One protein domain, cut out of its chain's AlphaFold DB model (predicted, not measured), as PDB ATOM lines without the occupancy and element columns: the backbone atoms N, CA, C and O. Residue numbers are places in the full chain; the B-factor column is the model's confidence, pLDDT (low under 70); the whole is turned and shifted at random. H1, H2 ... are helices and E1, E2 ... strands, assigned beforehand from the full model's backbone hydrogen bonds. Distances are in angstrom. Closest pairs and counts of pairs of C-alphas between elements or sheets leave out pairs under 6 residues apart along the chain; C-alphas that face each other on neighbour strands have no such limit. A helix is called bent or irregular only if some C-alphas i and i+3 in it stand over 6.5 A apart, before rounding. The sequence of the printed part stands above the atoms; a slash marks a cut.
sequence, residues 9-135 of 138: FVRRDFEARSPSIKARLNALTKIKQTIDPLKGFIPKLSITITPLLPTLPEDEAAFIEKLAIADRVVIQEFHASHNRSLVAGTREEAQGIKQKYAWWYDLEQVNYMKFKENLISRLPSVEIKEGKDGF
ATOM      1  N   PHE A   9     127.120 171.467 124.073       96.00
ATOM      2  CA  PHE A   9     125.852 171.878 124.663       96.00
ATOM      3  C   PHE A   9     125.987 173.271 125.279       96.00
ATOM      4  O   PHE A   9     125.261 174.183 124.885       96.00
ATOM      5  N   VAL A  10     127.008 173.468 126.116       95.25
ATOM      6  CA  VAL A  10     127.297 174.768 126.729       95.25
ATOM      7  C   VAL A  10     127.638 175.807 125.664       95.25
ATOM      8  O   VAL A  10     127.061 176.891 125.647       95.25
ATOM      9  N   ARG A  11     128.490 175.474 124.687       94.44
ATOM     10  CA  ARG A  11     128.809 176.389 123.581       94.44
ATOM     11  C   ARG A  11     127.556 176.836 122.824       94.44
ATOM     12  O   ARG A  11     127.489 177.985 122.411       94.44
ATOM     13  N   ARG A  12     126.570 175.960 122.604       93.81
ATOM     14  CA  ARG A  12     125.328 176.339 121.908       93.81
ATOM     15  C   ARG A  12     124.471 177.303 122.717       93.81
ATOM     16  O   ARG A  12     123.892 178.192 122.108       93.81
ATOM     17  N   ASP A  13     124.431 177.160 124.037       91.94
ATOM     18  CA  ASP A  13     123.687 178.088 124.891       91.94
ATOM     19  C   ASP A  13     124.330 179.479 124.941       91.94
ATOM     20  O   ASP A  13     123.622 180.478 124.899       91.94
ATOM     21  N   PHE A  14     125.663 179.554 125.008       88.56
ATOM     22  CA  PHE A  14     126.381 180.830 125.135       88.56
ATOM     23  C   PHE A  14     126.749 181.473 123.790       88.56
ATOM     24  O   PHE A  14     126.823 182.692 123.674       88.56
ATOM     25  N   GLU A  15     127.008 180.667 122.762       88.19
ATOM     26  CA  GLU A  15     127.581 181.098 121.484       88.19
ATOM     27  C   GLU A  15     126.946 180.347 120.295       88.19
ATOM     28  O   GLU A  15     127.649 179.808 119.434       88.19
ATOM     29  N   ALA A  16     125.611 180.290 120.226       87.56
ATOM     30  CA  ALA A  16     124.864 179.509 119.226       87.56
ATOM     31  C   ALA A  16     125.345 179.707 117.773       87.56
ATOM     32  O   ALA A  16     125.402 178.748 117.001       87.56
ATOM     33  N   ARG A  17     125.722 180.941 117.414       90.25
ATOM     34  CA  ARG A  17     126.154 181.330 116.058       90.25
ATOM     35  C   ARG A  17     127.633 181.062 115.765       90.25
ATOM     36  O   ARG A  17     128.051 181.189 114.617       90.25
ATOM     37  N   SER A  18     128.425 180.701 116.772       91.00
ATOM     38  CA  SER A  18     129.860 180.464 116.613       91.00
ATOM     39  C   SER A  18     130.157 179.049 116.094       91.00
ATOM     40  O   SER A  18     129.362 178.129 116.313       91.00
ATOM     41  N   PRO A  19     131.319 178.818 115.447       96.44
ATOM     42  CA  PRO A  19     131.732 177.481 115.024       96.44
ATOM     43  C   PRO A  19     131.835 176.502 116.197       96.44
ATOM     44  O   PRO A  19     132.194 176.899 117.314       96.44
ATOM     45  N   SER A  20     131.598 175.220 115.907       97.44
ATOM     46  CA  SER A  20     131.765 174.116 116.859       97.44
ATOM     47  C   SER A  20     133.198 174.035 117.392       97.44
ATOM     48  O   SER A  20     134.158 174.398 116.706       97.44
ATOM     49  N   ILE A  21     133.360 173.511 118.604       97.69
ATOM     50  CA  ILE A  21     134.649 173.190 119.230       97.69
ATOM     51  C   ILE A  21     135.472 172.316 118.280       97.69
ATOM     52  O   ILE A  21     136.640 172.605 118.019       97.69
ATOM     53  N   LYS A  22     134.837 171.305 117.668       97.56
ATOM     54  CA  LYS A  22     135.480 170.445 116.661       97.56
ATOM     55  C   LYS A  22     136.017 171.248 115.473       97.56
ATOM     56  O   LYS A  22     137.148 171.020 115.054       97.56
ATOM     57  N   ALA A  23     135.244 172.190 114.931       97.88
ATOM     58  CA  ALA A  23     135.697 173.021 113.816       97.88
ATOM     59  C   ALA A  23     136.897 173.903 114.205       97.88
ATOM     60  O   ALA A  23     137.852 174.003 113.434       97.88
ATOM     61  N   ARG A  24     136.890 174.484 115.413       97.69
ATOM     62  CA  ARG A  24     138.007 175.299 115.927       97.69
ATOM     63  C   ARG A  24     139.290 174.474 116.099       97.69
ATOM     64  O   ARG A  24     140.355 174.911 115.666       97.69
ATOM     65  N   LEU A  25     139.191 173.264 116.654       97.56
ATOM     66  CA  LEU A  25     140.326 172.338 116.806       97.56
ATOM     67  C   LEU A  25     140.857 171.827 115.458       97.56
ATOM     68  O   LEU A  25     142.070 171.750 115.251       97.56
ATOM     69  N   ASN A  26     139.969 171.535 114.506       97.25
ATOM     70  CA  ASN A  26     140.368 171.150 113.152       97.25
ATOM     71  C   ASN A  26     141.130 172.280 112.448       97.25
ATOM     72  O   ASN A  26     142.120 172.019 111.768       97.25
ATOM     73  N   ALA A  27     140.704 173.534 112.628       96.81
ATOM     74  CA  ALA A  27     141.413 174.686 112.080       96.81
ATOM     75  C   ALA A  27     142.833 174.804 112.657       96.81
ATOM     76  O   ALA A  27     143.780 174.979 111.895       96.81
ATOM     77  N   LEU A  28     142.998 174.631 113.973       95.69
ATOM     78  CA  LEU A  28     144.320 174.595 114.615       95.69
ATOM     79  C   LEU A  28     145.195 173.461 114.079       95.69
ATOM     80  O   LEU A  28     146.365 173.679 113.778       95.69
ATOM     81  N   THR A  29     144.613 172.274 113.903       95.12
ATOM     82  CA  THR A  29     145.313 171.112 113.337       95.12
ATOM     83  C   THR A  29     145.815 171.402 111.933       95.12
ATOM     84  O   THR A  29     146.986 171.177 111.636       95.12
ATOM     85  N   LYS A  30     144.952 171.980 111.094       95.38
ATOM     86  CA  LYS A  30     145.313 172.372 109.736       95.38
ATOM     87  C   LYS A  30     146.436 173.404 109.741       95.38
ATOM     88  O   LYS A  30     147.411 173.209 109.030       95.38
ATOM     89  N   ILE A  31     146.342 174.447 110.573       92.19
ATOM     90  CA  ILE A  31     147.402 175.457 110.707       92.19
ATOM     91  C   ILE A  31     148.730 174.779 111.062       92.19
ATOM     92  O   ILE A  31     149.693 174.938 110.315       92.19
ATOM     93  N   LYS A  32     148.757 173.956 112.122       90.44
ATOM     94  CA  LYS A  32     149.964 173.250 112.587       90.44
ATOM     95  C   LYS A  32     150.617 172.409 111.488       90.44
ATOM     96  O   LYS A  32     151.832 172.428 111.351       90.44
ATOM     97  N   GLN A  33     149.813 171.705 110.693       91.12
ATOM     98  CA  GLN A  33     150.288 170.839 109.607       91.12
ATOM     99  C   GLN A  33     150.755 171.606 108.364       91.12
ATOM    100  O   GLN A  33     151.559 171.089 107.596       91.12
ATOM    101  N   THR A  34     150.232 172.811 108.134       90.69
ATOM    102  CA  THR A  34     150.562 173.620 106.946       90.69
ATOM    103  C   THR A  34     151.742 174.565 107.146       90.69
ATOM    104  O   THR A  34     152.244 175.116 106.168       90.69
ATOM    105  N   ILE A  35     152.173 174.778 108.392       87.81
ATOM    106  CA  ILE A  35     153.350 175.591 108.700       87.81
ATOM    107  C   ILE A  35     154.587 174.885 108.151       87.81
ATOM    108  O   ILE A  35     154.904 173.765 108.542       87.81
ATOM    109  N   ASP A  36     155.290 175.566 107.251       85.38
ATOM    110  CA  ASP A  36     156.561 175.109 106.706       85.38
ATOM    111  C   ASP A  36     157.699 175.578 107.629       85.38
ATOM    112  O   ASP A  36     157.973 176.783 107.686       85.38
ATOM    113  N   PRO A  37     158.375 174.663 108.349       82.62
ATOM    114  CA  PRO A  37     159.426 175.030 109.291       82.62
ATOM    115  C   PRO A  37     160.669 175.617 108.605       82.62
ATOM    116  O   PRO A  37     161.519 176.187 109.279       82.62
ATOM    117  N   LEU A  38     160.787 175.499 107.277       85.19
ATOM    118  CA  LEU A  38     161.922 176.007 106.506       85.19
ATOM    119  C   LEU A  38     161.698 177.429 105.973       85.19
ATOM    120  O   LEU A  38     162.627 178.033 105.441       85.19
ATOM    121  N   LYS A  39     160.483 177.983 106.103       83.06
ATOM    122  CA  LYS A  39     160.110 179.297 105.543       83.06
ATOM    123  C   LYS A  39     160.161 180.456 106.537       83.06
ATOM    124  O   LYS A  39     159.723 181.557 106.204       83.06
ATOM    125  N   GLY A  40     160.708 180.243 107.730       77.25
ATOM    126  CA  GLY A  40     160.925 181.300 108.714       77.25
ATOM    127  C   GLY A  40     160.508 180.888 110.117       77.25
ATOM    128  O   GLY A  40     160.734 179.758 110.542       77.25
ATOM    129  N   PHE A  41     159.932 181.833 110.859       79.62
ATOM    130  CA  PHE A  41     159.542 181.620 112.247       79.62
ATOM    131  C   PHE A  41     158.426 180.574 112.361       79.62
ATOM    132  O   PHE A  41     157.414 180.669 111.668       79.62
ATOM    133  N   ILE A  42     158.591 179.611 113.271       84.81
ATOM    134  CA  ILE A  42     157.555 178.633 113.613       84.81
ATOM    135  C   ILE A  42     156.603 179.305 114.612       84.81
ATOM    136  O   ILE A  42     156.995 179.524 115.763       84.81
ATOM    137  N   PRO A  43     155.372 179.676 114.213       86.38
ATOM    138  CA  PRO A  43     154.462 180.361 115.111       86.38
ATOM    139  C   PRO A  43     154.011 179.418 116.228       86.38
ATOM    140  O   PRO A  43     153.614 178.281 115.975       86.38
ATOM    141  N   LYS A  44     154.020 179.928 117.462       89.69
ATOM    142  CA  LYS A  44     153.406 179.242 118.599       89.69
ATOM    143  C   LYS A  44     151.886 179.315 118.497       89.69
ATOM    144  O   LYS A  44     151.313 180.368 118.207       89.69
ATOM    145  N   LEU A  45     151.223 178.202 118.771       93.62
ATOM    146  CA  LEU A  45     149.776 178.102 118.834       93.62
ATOM    147  C   LEU A  45     149.312 178.283 120.274       93.62
ATOM    148  O   LEU A  45     149.660 177.506 121.158       93.62
ATOM    149  N   SER A  46     148.471 179.289 120.490       95.25
ATOM    150  CA  SER A  46     147.817 179.525 121.775       95.25
ATOM    151  C   SER A  46     146.313 179.275 121.670       95.25
ATOM    152  O   SER A  46     145.650 179.766 120.741       95.25
ATOM    153  N   ILE A  47     145.764 178.508 122.614       97.25
ATOM    154  CA  ILE A  47     144.321 178.378 122.838       97.25
ATOM    155  C   ILE A  47     143.937 179.216 124.055       97.25
ATOM    156  O   ILE A  47     144.578 179.147 125.094       97.25
ATOM    157  N   THR A  48     142.872 179.999 123.935       95.88
ATOM    158  CA  THR A  48     142.358 180.841 125.016       95.88
ATOM    159  C   THR A  48     140.990 180.326 125.448       95.88
ATOM    160  O   THR A  48     140.096 180.142 124.621       95.88
ATOM    161  N   ILE A  49     140.819 180.101 126.741       95.56
ATOM    162  CA  ILE A  49     139.576 179.688 127.389       95.56
ATOM    163  C   ILE A  49     139.165 180.854 128.296       95.56
ATOM    164  O   ILE A  49     139.349 180.838 129.512       95.56
ATOM    165  N   THR A  50     138.755 181.946 127.649       86.31
ATOM    166  CA  THR A  50     138.599 183.271 128.260       86.31
ATOM    167  C   THR A  50     137.294 183.909 127.762       86.31
ATOM    168  O   THR A  50     137.273 184.476 126.664       86.31
ATOM    169  N   PRO A  51     136.190 183.809 128.509       88.25
ATOM    170  CA  PRO A  51     136.074 183.180 129.824       88.25
ATOM    171  C   PRO A  51     136.038 181.640 129.778       88.25
ATOM    172  O   PRO A  51     135.653 181.058 128.763       88.25
ATOM    173  N   LEU A  52     136.375 180.989 130.893       93.94
ATOM    174  CA  LEU A  52     136.105 179.576 131.148       93.94
ATOM    175  C   LEU A  52     134.625 179.407 131.483       93.94
ATOM    176  O   LEU A  52     134.172 179.674 132.596       93.94
ATOM    177  N   LEU A  53     133.872 178.985 130.473       94.62
ATOM    178  CA  LEU A  53     132.480 178.588 130.595       94.62
ATOM    179  C   LEU A  53     132.382 177.152 131.138       94.62
ATOM    180  O   LEU A  53     133.348 176.387 131.030       94.62
ATOM    181  N   PRO A  54     131.209 176.753 131.668       95.75
ATOM    182  CA  PRO A  54     130.999 175.398 132.158       95.75
ATOM    183  C   PRO A  54     131.429 174.347 131.135       95.75
ATOM    184  O   PRO A  54     131.104 174.444 129.953       95.75
ATOM    185  N   THR A  55     132.149 173.322 131.576       96.50
ATOM    186  CA  THR A  55     132.412 172.120 130.776       96.50
ATOM    187  C   THR A  55     131.767 170.949 131.493       96.50
ATOM    188  O   THR A  55     131.958 170.793 132.696       96.50
ATOM    189  N   LEU A  56     130.949 170.167 130.783       96.25
ATOM    190  CA  LEU A  56     130.284 169.017 131.391       96.25
ATOM    191  C   LEU A  56     131.337 167.987 131.844       96.25
ATOM    192  O   LEU A  56     132.316 167.787 131.115       96.25
ATOM    193  N   PRO A  57     131.165 167.330 133.007       95.38
ATOM    194  CA  PRO A  57     132.149 166.379 133.530       95.38
ATOM    195  C   PRO A  57     132.547 165.277 132.537       95.38
ATOM    196  O   PRO A  57     133.713 164.889 132.475       95.38
ATOM    197  N   GLU A  58     131.596 164.797 131.737       97.12
ATOM    198  CA  GLU A  58     131.803 163.785 130.698       97.12
ATOM    199  C   GLU A  58     132.635 164.282 129.503       97.12
ATOM    200  O   GLU A  58     133.317 163.488 128.852       97.12
ATOM    201  N   ASP A  59     132.618 165.589 129.234       97.69
ATOM    202  CA  ASP A  59     133.331 166.211 128.118       97.69
ATOM    203  C   ASP A  59     134.757 166.639 128.514       97.69
ATOM    204  O   ASP A  59     135.641 166.726 127.656       97.69
ATOM    205  N   GLU A  60     134.998 166.911 129.802       96.88
ATOM    206  CA  GLU A  60     136.199 167.600 130.291       96.88
ATOM    207  C   GLU A  60     137.498 166.869 129.940       96.88
ATOM    208  O   GLU A  60     138.393 167.461 129.338       96.88
ATOM    209  N   ALA A  61     137.597 165.577 130.259       97.19
ATOM    210  CA  ALA A  61     138.823 164.820 130.017       97.19
ATOM    211  C   ALA A  61     139.164 164.787 128.520       97.19
ATOM    212  O   ALA A  61     140.268 165.149 128.120       97.19
ATOM    213  N   ALA A  62     138.194 164.428 127.675       97.62
ATOM    214  CA  ALA A  62     138.390 164.368 126.228       97.62
ATOM    215  C   ALA A  62     138.660 165.746 125.607       97.62
ATOM    216  O   ALA A  62     139.303 165.834 124.559       97.62
ATOM    217  N   PHE A  63     138.143 166.820 126.206       98.06
ATOM    218  CA  PHE A  63     138.458 168.183 125.804       98.06
ATOM    219  C   PHE A  63     139.901 168.552 126.146       98.06
ATOM    220  O   PHE A  63     140.616 168.995 125.248       98.06
ATOM    221  N   ILE A  64     140.343 168.312 127.386       98.19
ATOM    222  CA  ILE A  64     141.707 168.615 127.840       98.19
ATOM    223  C   ILE A  64     142.746 167.918 126.956       98.19
ATOM    224  O   ILE A  64     143.650 168.586 126.462       98.19
ATOM    225  N   GLU A  65     142.579 166.628 126.649       98.00
ATOM    226  CA  GLU A  65     143.520 165.909 125.771       98.00
ATOM    227  C   GLU A  65     143.649 166.565 124.382       98.00
ATOM    228  O   GLU A  65     144.727 166.613 123.792       98.00
ATOM    229  N   LYS A  66     142.563 167.136 123.845       97.81
ATOM    230  CA  LYS A  66     142.587 167.819 122.539       97.81
ATOM    231  C   LYS A  66     143.333 169.154 122.578       97.81
ATOM    232  O   LYS A  66     143.755 169.631 121.522       97.81
ATOM    233  N   LEU A  67     143.502 169.764 123.752       97.81
ATOM    234  CA  LEU A  67     144.253 171.012 123.911       97.81
ATOM    235  C   LEU A  67     145.768 170.807 123.769       97.81
ATOM    236  O   LEU A  67     146.468 171.779 123.492       97.81
ATOM    237  N   ALA A  68     146.259 169.563 123.841       97.25
ATOM    238  CA  ALA A  68     147.669 169.201 123.644       97.25
ATOM    239  C   ALA A  68     148.253 169.639 122.286       97.25
ATOM    240  O   ALA A  68     149.466 169.629 122.080       97.25
ATOM    241  N   ILE A  69     147.402 170.018 121.327       95.81
ATOM    242  CA  ILE A  69     147.855 170.560 120.047       95.81
ATOM    243  C   ILE A  69     148.482 171.955 120.164       95.81
ATOM    244  O   ILE A  69     149.277 172.331 119.296       95.81
ATOM    245  N   ALA A  70     148.115 172.713 121.195       96.12
ATOM    246  CA  ALA A  70     148.628 174.047 121.448       96.12
ATOM    247  C   ALA A  70     149.980 173.999 122.163       96.12
ATOM    248  O   ALA A  70     150.269 173.073 122.912       96.12
ATOM    249  N   ASP A  71     150.781 175.039 121.964       95.25
ATOM    250  CA  ASP A  71     151.995 175.269 122.748       95.25
ATOM    251  C   ASP A  71     151.658 175.966 124.074       95.25
ATOM    252  O   ASP A  71     152.369 175.810 125.065       95.25
ATOM    253  N   ARG A  72     150.549 176.719 124.096       95.81
ATOM    254  CA  ARG A  72     150.045 177.430 125.271       95.81
ATOM    255  C   ARG A  72     148.527 177.331 125.388       95.81
ATOM    256  O   ARG A  72     147.812 177.469 124.393       95.81
ATOM    257  N   VAL A  73     148.035 177.200 126.616       97.44
ATOM    258  CA  VAL A  73     146.631 177.432 126.966       97.44
ATOM    259  C   VAL A  73     146.546 178.574 127.972       97.44
ATOM    260  O   VAL A  73     147.201 178.550 129.012       97.44
ATOM    261  N   VAL A  74     145.730 179.580 127.665       96.12
ATOM    262  CA  VAL A  74     145.427 180.696 128.567       96.12
ATOM    263  C   VAL A  74     144.007 180.533 129.075       96.12
ATOM    264  O   VAL A  74     143.086 180.467 128.263       96.12
ATOM    265  N   ILE A  75     143.809 180.496 130.387       95.25
ATOM    266  CA  ILE A  75     142.476 180.426 130.995       95.25
ATOM    267  C   ILE A  75     142.157 181.727 131.736       95.25
ATOM    268  O   ILE A  75     143.044 182.430 132.218       95.25
ATOM    269  N   GLN A  76     140.883 182.091 131.795       90.44
ATOM    270  CA  GLN A  76     140.420 183.248 132.557       90.44
ATOM    271  C   GLN A  76     139.009 182.969 133.047       90.44
ATOM    272  O   GLN A  76     138.181 182.475 132.290       90.44
ATOM    273  N   GLU A  77     138.722 183.294 134.298       85.56
ATOM    274  CA  GLU A  77     137.371 183.193 134.848       85.56
ATOM    275  C   GLU A  77     136.369 184.125 134.131       85.56
ATOM    276  O   GLU A  77     136.737 185.126 133.509       85.56
ATOM    277  N   PHE A  78     135.075 183.793 134.203       75.56
ATOM    278  CA  PHE A  78     134.003 184.596 133.600       75.56
ATOM    279  C   PHE A  78     133.710 185.886 134.373       75.56
ATOM    280  O   PHE A  78     133.133 186.818 133.809       75.56
ATOM    281  N   HIS A  79     134.128 185.950 135.645       67.06
ATOM    282  CA  HIS A  79     133.747 186.980 136.608       67.06
ATOM    283  C   HIS A  79     132.233 187.226 136.580       67.06
ATOM    284  O   HIS A  79     131.769 188.342 136.316       67.06
ATOM    285  N   ALA A  80     131.436 186.189 136.863       57.75
ATOM    286  CA  ALA A  80     129.975 186.280 136.840       57.75
ATOM    287  C   ALA A  80     129.403 187.383 137.763       57.75
ATOM    288  O   ALA A  80     128.258 187.807 137.566       57.75
ATOM    289  N   SER A  81     130.191 187.842 138.744       46.69
ATOM    290  CA  SER A  81     129.900 188.902 139.718       46.69
ATOM    291  C   SER A  81     130.037 190.332 139.180       46.69
ATOM    292  O   SER A  81     129.454 191.259 139.745       46.69
ATOM    293  N   HIS A  82     130.757 190.547 138.075       49.56
ATOM    294  CA  HIS A  82     130.851 191.866 137.456       49.56
ATOM    295  C   HIS A  82     129.692 192.035 136.469       49.56
ATOM    296  O   HIS A  82     129.705 191.490 135.371       49.56
ATOM    297  N   ASN A  83     128.690 192.825 136.867       46.78
ATOM    298  CA  ASN A  83     127.446 193.197 136.162       46.78
ATOM    299  C   ASN A  83     127.575 193.733 134.705       46.78
ATOM    300  O   ASN A  83     126.640 194.349 134.199       46.78
ATOM    301  N   ARG A  84     128.715 193.572 134.022       46.84
ATOM    302  CA  ARG A  84     129.031 194.201 132.728       46.84
ATOM    303  C   ARG A  84     129.355 193.240 131.574       46.84
ATOM    304  O   ARG A  84     129.502 193.732 130.463       46.84
ATOM    305  N   SER A  85     129.465 191.923 131.779       46.91
ATOM    306  CA  SER A  85     129.934 190.998 130.719       46.91
ATOM    307  C   SER A  85     128.842 190.226 129.967       46.91
ATOM    308  O   SER A  85     129.134 189.593 128.955       46.91
ATOM    309  N   LEU A  86     127.576 190.309 130.387       49.88
ATOM    310  CA  LEU A  86     126.447 189.720 129.656       49.88
ATOM    311  C   LEU A  86     125.995 190.664 128.534       49.88
ATOM    312  O   LEU A  86     124.920 191.253 128.585       49.88
ATOM    313  N   VAL A  87     126.852 190.857 127.531       49.25
ATOM    314  CA  VAL A  87     126.521 191.604 126.313       49.25
ATOM    315  C   VAL A  87     126.258 190.599 125.196       49.25
ATOM    316  O   VAL A  87     127.187 190.215 124.494       49.25
ATOM    317  N   ALA A  88     124.996 190.162 125.093       43.84
ATOM    318  CA  ALA A  88     124.275 189.704 123.889       43.84
ATOM    319  C   ALA A  88     123.160 188.714 124.289       43.84
ATOM    320  O   ALA A  88     123.319 187.504 124.180       43.84
ATOM    321  N   GLY A  89     122.043 189.246 124.783       52.19
ATOM    322  CA  GLY A  89     120.868 188.490 125.232       52.19
ATOM    323  C   GLY A  89     120.162 189.279 126.325       52.19
ATOM    324  O   GLY A  89     120.820 190.037 127.044       52.19
ATOM    325  N   THR A  90     118.835 189.208 126.419       61.06
ATOM    326  CA  THR A  90     118.124 189.984 127.447       61.06
ATOM    327  C   THR A  90     118.626 189.580 128.836       61.06
ATOM    328  O   THR A  90     119.133 188.474 129.046       61.06
ATOM    329  N   ARG A  91     118.513 190.478 129.820       67.19
ATOM    330  CA  ARG A  91     118.892 190.180 131.211       67.19
ATOM    331  C   ARG A  91     118.246 188.877 131.707       67.19
ATOM    332  O   ARG A  91     118.871 188.170 132.495       67.19
ATOM    333  N   GLU A  92     117.046 188.544 131.220       71.62
ATOM    334  CA  GLU A  92     116.376 187.282 131.537       71.62
ATOM    335  C   GLU A  92     117.055 186.060 130.907       71.62
ATOM    336  O   GLU A  92     117.260 185.075 131.611       71.62
ATOM    337  N   GLU A  93     117.447 186.103 129.629       74.38
ATOM    338  CA  GLU A  93     118.144 184.982 128.971       74.38
ATOM    339  C   GLU A  93     119.464 184.666 129.674       74.38
ATOM    340  O   GLU A  93     119.768 183.514 129.993       74.38
ATOM    341  N   ALA A  94     120.220 185.710 130.006       73.62
ATOM    342  CA  ALA A  94     121.461 185.574 130.746       73.62
ATOM    343  C   ALA A  94     121.256 184.987 132.155       73.62
ATOM    344  O   ALA A  94     122.060 184.178 132.628       73.62
ATOM    345  N   GLN A  95     120.174 185.379 132.830       79.69
ATOM    346  CA  GLN A  95     119.811 184.838 134.136       79.69
ATOM    347  C   GLN A  95     119.348 183.377 134.034       79.69
ATOM    348  O   GLN A  95     119.733 182.563 134.875       79.69
ATOM    349  N   GLY A  96     118.609 183.022 132.980       86.31
ATOM    350  CA  GLY A  96     118.201 181.648 132.687       86.31
ATOM    351  C   GLY A  96     119.393 180.726 132.430       86.31
ATOM    352  O   GLY A  96     119.448 179.624 132.973       86.31
ATOM    353  N   ILE A  97     120.399 181.193 131.685       85.62
ATOM    354  CA  ILE A  97     121.645 180.447 131.464       85.62
ATOM    355  C   ILE A  97     122.416 180.259 132.780       85.62
ATOM    356  O   ILE A  97     122.853 179.147 133.075       85.62
ATOM    357  N   LYS A  98     122.542 181.301 133.614       83.94
ATOM    358  CA  LYS A  98     123.186 181.171 134.934       83.94
ATOM    359  C   LYS A  98     122.478 180.145 135.823       83.94
ATOM    360  O   LYS A  98     123.153 179.319 136.425       83.94
ATOM    361  N   GLN A  99     121.144 180.151 135.858       90.25
ATOM    362  CA  GLN A  99     120.356 179.163 136.609       90.25
ATOM    363  C   GLN A  99     120.523 177.743 136.055       90.25
ATOM    364  O   GLN A  99     120.719 176.803 136.821       90.25
ATOM    365  N   LYS A 100     120.508 177.576 134.726       94.19
ATOM    366  CA  LYS A 100     120.734 176.284 134.056       94.19
ATOM    367  C   LYS A 100     122.084 175.661 134.432       94.19
ATOM    368  O   LYS A 100     122.189 174.443 134.554       94.19
ATOM    369  N   TYR A 101     123.098 176.496 134.640       93.88
ATOM    370  CA  TYR A 101     124.456 176.094 135.005       93.88
ATOM    371  C   TYR A 101     124.819 176.432 136.458       93.88
ATOM    372  O   TYR A 101     125.993 176.627 136.764       93.88
ATOM    373  N   ALA A 102     123.837 176.477 137.366       93.56
ATOM    374  CA  ALA A 102     124.059 176.801 138.779       93.56
ATOM    375  C   ALA A 102     125.093 175.873 139.443       93.56
ATOM    376  O   ALA A 102     125.972 176.336 140.156       93.56
ATOM    377  N   TRP A 103     125.099 174.580 139.095       94.69
ATOM    378  CA  TRP A 103     126.112 173.619 139.560       94.69
ATOM    379  C   TRP A 103     127.559 174.040 139.240       94.69
ATOM    380  O   TRP A 103     128.488 173.652 139.951       94.69
ATOM    381  N   TRP A 104     127.754 174.826 138.175       94.12
ATOM    382  CA  TRP A 104     129.040 175.421 137.839       94.12
ATOM    383  C   TRP A 104     129.245 176.748 138.571       94.12
ATOM    384  O   TRP A 104     130.264 176.930 139.233       94.12
ATOM    385  N   TYR A 105     128.288 177.675 138.447       90.75
ATOM    386  CA  TYR A 105     128.446 179.061 138.897       90.75
ATOM    387  C   TYR A 105     128.319 179.261 140.413       90.75
ATOM    388  O   TYR A 105     128.996 180.131 140.953       90.75
ATOM    389  N   ASP A 106     127.539 178.442 141.120       91.81
ATOM    390  CA  ASP A 106     127.441 178.488 142.589       91.81
ATOM    391  C   ASP A 106     128.768 178.083 143.254       91.81
ATOM    392  O   ASP A 106     129.062 178.475 144.382       91.81
ATOM    393  N   LEU A 107     129.592 177.319 142.530       92.88
ATOM    394  CA  LEU A 107     130.918 176.858 142.934       92.88
ATOM    395  C   LEU A 107     131.995 177.313 141.931       92.88
ATOM    396  O   LEU A 107     132.972 176.595 141.718       92.88
ATOM    397  N   GLU A 108     131.829 178.493 141.311       90.56
ATOM    398  CA  GLU A 108     132.657 178.972 140.184       90.56
ATOM    399  C   GLU A 108     134.159 178.844 140.472       90.56
ATOM    400  O   GLU A 108     134.886 178.234 139.690       90.56
ATOM    401  N   GLN A 109     134.610 179.325 141.634       91.81
ATOM    402  CA  GLN A 109     136.021 179.264 142.023       91.81
ATOM    403  C   GLN A 109     136.533 177.825 142.167       91.81
ATOM    404  O   GLN A 109     137.651 177.518 141.756       91.81
ATOM    405  N   VAL A 110     135.727 176.931 142.745       95.06
ATOM    406  CA  VAL A 110     136.101 175.522 142.943       95.06
ATOM    407  C   VAL A 110     136.200 174.813 141.596       95.06
ATOM    408  O   VAL A 110     137.175 174.113 141.337       95.06
ATOM    409  N   ASN A 111     135.223 175.031 140.717       95.44
ATOM    410  CA  ASN A 111     135.198 174.436 139.385       95.44
ATOM    411  C   ASN A 111     136.334 174.962 138.500       95.44
ATOM    412  O   ASN A 111     136.990 174.177 137.817       95.44
ATOM    413  N   TYR A 112     136.624 176.262 138.574       95.12
ATOM    414  CA  TYR A 112     137.775 176.867 137.909       95.12
ATOM    415  C   TYR A 112     139.094 176.230 138.370       95.12
ATOM    416  O   TYR A 112     139.886 175.784 137.538       95.12
ATOM    417  N   MET A 113     139.314 176.131 139.686       95.81
ATOM    418  CA  MET A 113     140.534 175.534 140.244       95.81
ATOM    419  C   MET A 113     140.673 174.060 139.865       95.81
ATOM    420  O   MET A 113     141.740 173.644 139.422       95.81
ATOM    421  N   LYS A 114     139.583 173.291 139.941       96.94
ATOM    422  CA  LYS A 114     139.566 171.883 139.533       96.94
ATOM    423  C   LYS A 114     139.921 171.714 138.053       96.94
ATOM    424  O   LYS A 114     140.761 170.881 137.717       96.94
ATOM    425  N   PHE A 115     139.325 172.519 137.172       97.25
ATOM    426  CA  PHE A 115     139.640 172.491 135.744       97.25
ATOM    427  C   PHE A 115     141.117 172.824 135.495       97.25
ATOM    428  O   PHE A 115     141.794 172.130 134.740       97.25
ATOM    429  N   LYS A 116     141.639 173.858 136.164       96.44
ATOM    430  CA  LYS A 116     143.046 174.267 136.077       96.44
ATOM    431  C   LYS A 116     144.001 173.161 136.528       96.44
ATOM    432  O   LYS A 116     144.972 172.879 135.832       96.44
ATOM    433  N   GLU A 117     143.743 172.525 137.667       97.25
ATOM    434  CA  GLU A 117     144.562 171.417 138.177       97.25
ATOM    435  C   GLU A 117     144.549 170.217 137.220       97.25
ATOM    436  O   GLU A 117     145.597 169.629 136.929       97.25
ATOM    437  N   ASN A 118     143.386 169.898 136.649       97.31
ATOM    438  CA  ASN A 118     143.261 168.858 135.629       97.31
ATOM    439  C   ASN A 118     144.024 169.213 134.346       97.31
ATOM    440  O   ASN A 118     144.672 168.350 133.756       97.31
ATOM    441  N   LEU A 119     143.994 170.479 133.932       96.94
ATOM    442  CA  LEU A 119     144.724 170.966 132.766       96.94
ATOM    443  C   LEU A 119     146.244 170.845 132.964       96.94
ATOM    444  O   LEU A 119     146.928 170.290 132.108       96.94
ATOM    445  N   ILE A 120     146.759 171.306 134.110       97.25
ATOM    446  CA  ILE A 120     148.192 171.253 134.453       97.25
ATOM    447  C   ILE A 120     148.679 169.803 134.565       97.25
ATOM    448  O   ILE A 120     149.747 169.470 134.057       97.25
ATOM    449  N   SER A 121     147.904 168.933 135.217       97.56
ATOM    450  CA  SER A 121     148.302 167.536 135.433       97.56
ATOM    451  C   SER A 121     148.303 166.701 134.151       97.56
ATOM    452  O   SER A 121     149.159 165.831 133.994       97.56
ATOM    453  N   ARG A 122     147.369 166.953 133.226       97.69
ATOM    454  CA  ARG A 122     147.234 166.179 131.981       97.69
ATOM    455  C   ARG A 122     148.108 166.684 130.843       97.69
ATOM    456  O   ARG A 122     148.450 165.900 129.965       97.69
ATOM    457  N   LEU A 123     148.482 167.965 130.846       97.62
ATOM    458  CA  LEU A 123     149.234 168.589 129.756       97.62
ATOM    459  C   LEU A 123     150.599 169.133 130.218       97.62
ATOM    460  O   LEU A 123     150.854 170.329 130.081       97.62
ATOM    461  N   PRO A 124     151.521 168.284 130.712       95.88
ATOM    462  CA  PRO A 124     152.800 168.739 131.269       95.88
ATOM    463  C   PRO A 124     153.718 169.427 130.245       95.88
ATOM    464  O   PRO A 124     154.645 170.136 130.627       95.88
ATOM    465  N   SER A 125     153.488 169.218 128.944       95.06
ATOM    466  CA  SER A 125     154.259 169.834 127.858       95.06
ATOM    467  C   SER A 125     153.645 171.124 127.305       95.06
ATOM    468  O   SER A 125     154.230 171.721 126.405       95.06
ATOM    469  N   VAL A 126     152.463 171.529 127.780       97.00
ATOM    470  CA  VAL A 126     151.760 172.731 127.314       97.00
ATOM    471  C   VAL A 126     151.927 173.832 128.351       97.00
ATOM    472  O   VAL A 126     151.719 173.623 129.542       97.00
ATOM    473  N   GLU A 127     152.280 175.035 127.906       96.31
ATOM    474  CA  GLU A 127     152.392 176.181 128.802       96.31
ATOM    475  C   GLU A 127     150.996 176.627 129.266       96.31
ATOM    476  O   GLU A 127     150.176 177.059 128.455       96.31
ATOM    477  N   ILE A 128     150.715 176.550 130.567       95.94
ATOM    478  CA  ILE A 128     149.438 177.001 131.137       95.94
ATOM    479  C   ILE A 128     149.612 178.396 131.743       95.94
ATOM    480  O   ILE A 128     150.487 178.613 132.582       95.94
ATOM    481  N   LYS A 129     148.782 179.353 131.318       94.75
ATOM    482  CA  LYS A 129     148.782 180.743 131.801       94.75
ATOM    483  C   LYS A 129     147.380 181.197 132.194       94.75
ATOM    484  O   LYS A 129     146.386 180.610 131.771       94.75
ATOM    485  N   GLU A 130     147.309 182.282 132.956       91.94
ATOM    486  CA  GLU A 130     146.052 182.853 133.438       91.94
ATOM    487  C   GLU A 130     145.949 184.349 133.144       91.94
ATOM    488  O   GLU A 130     146.944 185.074 133.192       91.94
ATOM    489  N   GLY A 131     144.728 184.812 132.871       82.75
ATOM    490  CA  GLY A 131     144.398 186.235 132.804       82.75
ATOM    491  C   GLY A 131     145.202 187.032 131.770       82.75
ATOM    492  O   GLY A 131     145.646 186.505 130.750       82.75
ATOM    493  N   LYS A 132     145.360 188.340 132.025       76.56
ATOM    494  CA  LYS A 132     146.025 189.284 131.105       76.56
ATOM    495  C   LYS A 132     147.469 188.891 130.794       76.56
ATOM    496  O   LYS A 132     147.898 189.029 129.651       76.56
ATOM    497  N   ASP A 133     148.167 188.335 131.777       75.50
ATOM    498  CA  ASP A 133     149.577 187.959 131.661       75.50
ATOM    499  C   ASP A 133     149.778 186.766 130.715       75.50
ATOM    500  O   ASP A 133     150.855 186.581 130.153       75.50
ATOM    501  N   GLY A 134     148.732 185.971 130.460       75.12
ATOM    502  CA  GLY A 134     148.803 184.859 129.512       75.12
ATOM    503  C   GLY A 134     148.819 185.259 128.036       75.12
ATOM    504  O   GLY A 134     149.230 184.449 127.196       75.12
ATOM    505  N   PHE A 135     148.404 186.486 127.707       71.94
ATOM    506  CA  PHE A 135     148.328 186.975 126.326       71.94
ATOM    507  C   PHE A 135     149.646 187.576 125.809       71.94
ATOM    508  O   PHE A 135     149.817 187.679 124.594       71.94
TER     509      PHE A 135
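What this domain is: This is residues 9 to 135 of the 138 residues of a protein of Tolypothrix sp. NIES-4075 (UniProt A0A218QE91). A small sheet of three short parallel strands has H2, H3 and H6 loosely ranged along one side; H1, H4 and H5 lie at one end, and residues 36 to 41 stick out at the other. The printed part has 127 residues, with named elements in the order H1 H2 E1 H3 E2 H4 H5 H6 E3; the sheet runs E1 E2 E3, and the class is mostly helix. It is compact, with a radius of gyration of the C-alphas of 16.0 A, and spans 53 by 31 by 29 A.

How they stand to each other: H1, residues 9 to 15, and H4, residues 91 to 100, are close but not clearly touching; their closest C-alphas, Asp 13 and Ile 97, are 7.3 A apart. H2, residues 21 to 34, is not on the sheet, one pair of C-alphas short. E1, residues 46 to 49, and E2, residues 72 to 75, are parallel at 17 degrees, with N 47 and O 72 at 2.9 A. H3, residues 57 to 67, stands between them in a strand-helix-strand unit, two parallel neighbour strands joined through a helix, with a right-handed crossover. E2, H4, H5, residues 102 to 105, H6, residues 108 to 122, and E3, residues 127 to 130, make another. E3 is parallel to E2 at 23 degrees, with N 73 and O 127 at 2.8 A. H6 touches H3 with residues 118 to 122 alone, closest at C-alphas 64 and 119, 6.2 A, and only grazes the sheet. Every O i to N i+4 pair is within hydrogen-bond range in H1, H2, H4 and H6, and 4 of 7 in irregular H3, whose C-alphas 58 and 61 are 7.1 A apart; H5 is too short.

Where its parts are: H1 begins at C-alpha 9, (125.852, 171.878, 124.663). H2 is 20.1 A long, H3 16.1 A and H6 21.1 A. E3 ends at C-alpha 130, (146.052, 182.853, 133.438).

The domain as a whole: The farthest C-alphas, Leu 38 and Glu 92, are 53.2 A apart. The printed part has no cut; the links H2 to E1 and E2 to H4 are long. Residues 79 to 91 have pLDDT under 70.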